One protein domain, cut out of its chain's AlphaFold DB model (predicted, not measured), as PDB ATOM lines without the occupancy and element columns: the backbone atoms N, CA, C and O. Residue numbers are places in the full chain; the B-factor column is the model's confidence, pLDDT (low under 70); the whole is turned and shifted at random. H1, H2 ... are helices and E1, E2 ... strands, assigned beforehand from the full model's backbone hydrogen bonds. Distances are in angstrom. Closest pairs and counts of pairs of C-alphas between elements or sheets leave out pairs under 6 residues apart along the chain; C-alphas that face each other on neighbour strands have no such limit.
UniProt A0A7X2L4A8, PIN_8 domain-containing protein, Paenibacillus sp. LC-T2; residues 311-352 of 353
ATOM      1  N   LEU A 311      33.432  15.475   3.948       82.12
ATOM      2  CA  LEU A 311      33.072  14.761   2.725       82.12
ATOM      3  C   LEU A 311      33.929  15.194   1.539       82.12
ATOM      4  O   LEU A 311      34.117  16.390   1.292       82.12
ATOM      5  N   THR A 312      34.390  14.226   0.750       83.25
ATOM      6  CA  THR A 312      34.968  14.498  -0.570       83.25
ATOM      7  C   THR A 312      33.900  14.973  -1.559       83.25
ATOM      8  O   THR A 312      32.688  14.891  -1.318       83.25
ATOM      9  N   SER A 313      34.331  15.478  -2.715       79.19
ATOM     10  CA  SER A 313      33.441  15.785  -3.842       79.19
ATOM     11  C   SER A 313      32.557  14.598  -4.246       79.19
ATOM     12  O   SER A 313      31.409  14.815  -4.639       79.19
ATOM     13  N   GLU A 314      33.065  13.377  -4.082       79.25
ATOM     14  CA  GLU A 314      32.398  12.109  -4.395       79.25
ATOM     15  C   GLU A 314      31.557  11.556  -3.229       79.25
ATOM     16  O   GLU A 314      30.834  10.582  -3.411       79.25
ATOM     17  N   GLY A 315      31.571  12.220  -2.066       77.19
ATOM     18  CA  GLY A 315      30.767  11.844  -0.899       77.19
ATOM     19  C   GLY A 315      31.433  10.836   0.035       77.19
ATOM     20  O   GLY A 315      30.751  10.271   0.880       77.19
ATOM     21  N   GLU A 316      32.743  10.618  -0.089       82.19
ATOM     22  CA  GLU A 316      33.486   9.774   0.849       82.19
ATOM     23  C   GLU A 316      33.803  10.526   2.143       82.19
ATOM     24  O   GLU A 316      34.232  11.682   2.104       82.19
ATOM     25  N   ALA A 317      33.650   9.842   3.274       81.06
ATOM     26  CA  ALA A 317      33.981  10.340   4.599       81.06
ATOM     27  C   ALA A 317      35.504  10.358   4.840       81.06
ATOM     28  O   ALA A 317      36.197   9.354   4.670       81.06
ATOM     29  N   ILE A 318      36.044  11.496   5.274       82.69
ATOM     30  CA  ILE A 318      37.454  11.726   5.600       82.69
ATOM     31  C   ILE A 318      37.551  12.336   7.006       82.69
ATOM     32  O   ILE A 318      36.810  13.255   7.349       82.69
ATOM     33  N   CYS A 319      38.478  11.840   7.829       79.50
ATOM     34  CA  CYS A 319      38.756  12.432   9.142       79.50
ATOM     35  C   CYS A 319      39.630  13.690   9.029       79.50
ATOM     36  O   CYS A 319      40.365  13.880   8.054       79.50
ATOM     37  N   GLN A 320      39.607  14.521  10.069       78.69
ATOM     38  CA  GLN A 320      40.347  15.784  10.131       78.69
ATOM     39  C   GLN A 320      41.872  15.617   9.979       78.69
ATOM     40  O   GLN A 320      42.530  16.447   9.355       78.69
ATOM     41  N   GLU A 321      42.456  14.520  10.469       78.50
ATOM     42  CA  GLU A 321      43.884  14.238  10.258       78.50
ATOM     43  C   GLU A 321      44.207  13.966   8.785       78.50
ATOM     44  O   GLU A 321      45.240  14.394   8.276       78.50
ATOM     45  N   CYS A 322      43.327  13.253   8.078       79.25
ATOM     46  CA  CYS A 322      43.528  12.907   6.672       79.25
ATOM     47  C   CYS A 322      43.141  14.049   5.724       79.25
ATOM     48  O   CYS A 322      43.596  14.058   4.576       79.25
ATOM     49  N   SER A 323      42.339  15.015   6.186       81.19
ATOM     50  CA  SER A 323      41.888  16.150   5.375       81.19
ATOM     51  C   SER A 323      43.030  17.081   4.964       81.19
ATOM     52  O   SER A 323      42.897  17.794   3.977       81.19
ATOM     53  N   VAL A 324      44.177  17.039   5.656       80.94
ATOM     54  CA  VAL A 324      45.386  17.815   5.313       80.94
ATOM     55  C   VAL A 324      45.945  17.497   3.924       80.94
ATOM     56  O   VAL A 324      46.720  18.271   3.370       80.94
ATOM     57  N   HIS A 325      45.564  16.351   3.358       83.62
ATOM     58  CA  HIS A 325      45.959  15.919   2.019       83.62
ATOM     59  C   HIS A 325      44.976  16.348   0.922       83.62
ATOM     60  O   HIS A 325      45.104  15.901  -0.221       83.62
ATOM     61  N   PHE A 326      43.992  17.174   1.265       85.62
ATOM     62  CA  PHE A 326      42.958  17.658   0.364       85.62
ATOM     63  C   PHE A 326      42.889  19.189   0.395       85.62
ATOM     64  O   PHE A 326      43.282  19.844   1.359       85.62
ATOM     65  N   GLU A 327      42.342  19.766  -0.668       85.12
ATOM     66  CA  GLU A 327      41.946  21.168  -0.733       85.12
ATOM     67  C   GLU A 327      40.458  21.296  -0.387       85.12
ATOM     68  O   GLU A 327      39.621  20.550  -0.897       85.12
ATOM     69  N   ILE A 328      40.110  22.254   0.475       83.81
ATOM     70  CA  ILE A 328      38.722  22.500   0.892       83.81
ATOM     71  C   ILE A 328      38.132  23.606   0.025       83.81
ATOM     72  O   ILE A 328      38.689  24.702  -0.053       83.81
ATOM     73  N   CYS A 329      36.968  23.360  -0.583       83.00
ATOM     74  CA  CYS A 329      36.222  24.434  -1.227       83.00
ATOM     75  C   CYS A 329      35.609  25.365  -0.161       83.00
ATOM     76  O   CYS A 329      34.773  24.904   0.619       83.00
ATOM     77  N   PRO A 330      35.913  26.677  -0.158       79.75
ATOM     78  CA  PRO A 330      35.437  27.581   0.894       79.75
ATOM     79  C   PRO A 330      33.913  27.766   0.958       79.75
ATOM     80  O   PRO A 330      33.409  28.230   1.973       79.75
ATOM     81  N   ASN A 331      33.182  27.447  -0.117       78.50
ATOM     82  CA  ASN A 331      31.733  27.667  -0.188       78.50
ATOM     83  C   ASN A 331      30.913  26.438   0.231       78.50
ATOM     84  O   ASN A 331      29.929  26.571   0.948       78.50
ATOM     85  N   CYS A 332      31.295  25.240  -0.221       82.38
ATOM     86  CA  CYS A 332      30.551  24.010   0.076       82.38
ATOM     87  C   CYS A 332      31.229  23.104   1.108       82.38
ATOM     88  O   CYS A 332      30.690  22.043   1.407       82.38
ATOM     89  N   ALA A 333      32.408  23.491   1.607       80.38
ATOM     90  CA  ALA A 333      33.213  22.753   2.581       80.38
ATOM     91  C   ALA A 333      33.606  21.315   2.168       80.38
ATOM     92  O   ALA A 333      34.131  20.566   2.985       80.38
ATOM     93  N   LYS A 334      33.406  20.931   0.898       86.19
ATOM     94  CA  LYS A 334      33.826  19.622   0.376       86.19
ATOM     95  C   LYS A 334      35.325  19.573   0.086       86.19
ATOM     96  O   LYS A 334      35.905  20.567  -0.364       86.19
ATOM     97  N   LEU A 335      35.907  18.394   0.293       85.75
ATOM     98  CA  LEU A 335      37.313  18.075   0.048       85.75
ATOM     99  C   LEU A 335      37.557  17.659  -1.410       85.75
ATOM    100  O   LEU A 335      36.789  16.891  -1.991       85.75
ATOM    101  N   PHE A 336      38.653  18.144  -1.987       84.62
ATOM    102  CA  PHE A 336      39.118  17.838  -3.340       84.62
ATOM    103  C   PHE A 336      40.588  17.422  -3.302       84.62
ATOM    104  O   PHE A 336      41.339  17.880  -2.445       84.62
ATOM    105  N   GLU A 337      41.021  16.563  -4.223       84.19
ATOM    106  CA  GLU A 337      42.427  16.150  -4.289       84.19
ATOM    107  C   GLU A 337      43.357  17.358  -4.471       84.19
ATOM    108  O   GLU A 337      43.031  18.328  -5.166       84.19
ATOM    109  N   THR A 338      44.524  17.307  -3.829       77.88
ATOM    110  CA  THR A 338      45.479  18.425  -3.827       77.88
ATOM    111  C   THR A 338      45.883  18.806  -5.257       77.88
ATOM    112  O   THR A 338      46.236  17.944  -6.062       77.88
ATOM    113  N   GLY A 339      45.850  20.105  -5.579       75.81
ATOM    114  CA  GLY A 339      46.110  20.640  -6.918       75.81
ATOM    115  C   GLY A 339      44.873  20.797  -7.810       75.81
ATOM    116  O   GLY A 339      45.013  21.254  -8.944       75.81
ATOM    117  N   THR A 340      43.676  20.449  -7.323       78.44
ATOM    118  CA  THR A 340      42.428  20.525  -8.106       78.44
ATOM    119  C   THR A 340      41.775  21.908  -8.060       78.44
ATOM    120  O   THR A 340      41.234  22.362  -9.066       78.44
ATOM    121  N   LEU A 341      41.806  22.591  -6.913       77.31
ATOM    122  CA  LEU A 341      41.181  23.904  -6.727       77.31
ATOM    123  C   LEU A 341      42.179  25.049  -6.887       77.31
ATOM    124  O   LEU A 341      41.773  26.164  -7.213       77.31
ATOM    125  N   GLY A 342      43.469  24.812  -6.632       66.88
ATOM    126  CA  GLY A 342      44.505  25.845  -6.744       66.88
ATOM    127  C   GLY A 342      44.237  27.065  -5.849       66.88
ATOM    128  O   GLY A 342      44.647  28.177  -6.181       66.88
ATOM    129  N   GLY A 343      43.510  26.864  -4.743       63.44
ATOM    130  CA  GLY A 343      43.087  27.916  -3.813       63.44
ATOM    131  C   GLY A 343      41.790  28.657  -4.178       63.44
ATOM    132  O   GLY A 343      41.526  29.708  -3.599       63.44
ATOM    133  N   ALA A 344      40.990  28.152  -5.122       72.25
ATOM    134  CA  ALA A 344      39.730  28.763  -5.558       72.25
ATOM    135  C   ALA A 344      38.481  27.931  -5.182       72.25
ATOM    136  O   ALA A 344      38.555  26.894  -4.523       72.25
ATOM    137  N   PHE A 345      37.298  28.401  -5.589       79.25
ATOM    138  CA  PHE A 345      36.048  27.643  -5.476       79.25
ATOM    139  C   PHE A 345      36.050  26.428  -6.417       79.25
ATOM    140  O   PHE A 345      36.665  26.464  -7.483       79.25
ATOM    141  N   CYS A 346      35.330  25.362  -6.055       80.75
ATOM    142  CA  CYS A 346      35.131  24.234  -6.963       80.75
ATOM    143  C   CYS A 346      34.280  24.651  -8.166       80.75
ATOM    144  O   CYS A 346      33.515  25.609  -8.074       80.75
ATOM    145  N   SER A 347      34.375  23.910  -9.273       75.44
ATOM    146  CA  SER A 347      33.645  24.185 -10.524       75.44
ATOM    147  C   SER A 347      32.136  24.373 -10.327       75.44
ATOM    148  O   SER A 347      31.521  25.192 -10.997       75.44
ATOM    149  N   HIS A 348      31.545  23.661  -9.367       75.94
ATOM    150  CA  HIS A 348      30.134  23.810  -9.018       75.94
ATOM    151  C   HIS A 348      29.810  25.093  -8.246       75.94
ATOM    152  O   HIS A 348      28.690  25.584  -8.326       75.94
ATOM    153  N   CYS A 349      30.755  25.625  -7.473       74.94
ATOM    154  CA  CYS A 349      30.566  26.841  -6.686       74.94
ATOM    155  C   CYS A 349      31.062  28.101  -7.405       74.94
ATOM    156  O   CYS A 349      30.610  29.186  -7.058       74.94
ATOM    157  N   SER A 350      31.942  27.973  -8.399       68.44
ATOM    158  CA  SER A 350      32.438  29.091  -9.209       68.44
ATOM    159  C   SER A 350      31.439  29.579 -10.265       68.44
ATOM    160  O   SER A 350      31.569  30.701 -10.742       68.44
ATOM    161  N   GLU A 351      30.423  28.781 -10.611       61.66
ATOM    162  CA  GLU A 351      29.308  29.201 -11.479       61.66
ATOM    163  C   GLU A 351      28.193  29.954 -10.725       61.66
ATOM    164  O   GLU A 351      27.302  30.529 -11.349       61.66
ATOM    165  N   VAL A 352      28.234  29.958  -9.386       53.97
ATOM    166  CA  VAL A 352      27.202  30.546  -8.506       53.97
ATOM    167  C   VAL A 352      27.707  31.820  -7.799       53.97
ATOM    168  O   VAL A 352      26.953  32.458  -7.065       53.97
TER     169      VAL A 352
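Overview. This is residues 311 to 352 of the 353 residues of the protein "PIN_8 domain-containing protein" of Paenibacillus sp. LC-T2 (UniProt A0A7X2L4A8). There is little regular structure: a small hairpin, E1 and E2, sits in the middle of a mostly looped chain, with short helices H1 and H2 towards opposite ends of the long axis. The 42 printed residues run H1, E1, E2, H2, a mixed class with 14 residues in named elements. The antiparallel sheet has the order E1, E2. The whole is compact, with a radius of gyration of the C-alphas of 9.7 A, yet elongated, spanning 29 by 18 by 14 A.

Along the chain. H1, residues 322 to 325, begins at C-alpha 322 (43.528, 12.907, 6.672). E1 is residues 326 to 328, 6.5 A long, and E2 residues 335 to 337, 7.0 A. H2, residues 347 to 350, ends at C-alpha 350 (32.438, 29.091, -9.209).

Arrangement. In the hairpin, N 327 and O 336 are within hydrogen-bond range at 2.8 A. The closest C-alphas of H1 and E2, His 325 and Glu 337, are 7.2 A apart. H2 is apart from H1 and E1. Both helices are too short for an O i to N i+4 pair.

Size, cuts and confidence. The farthest C-alphas, Glu 321 and Glu 351, are 30.1 A apart. The printed part has no cut and no long link. Residues 342 to 343 and 350 to 352 have pLDDT under 70.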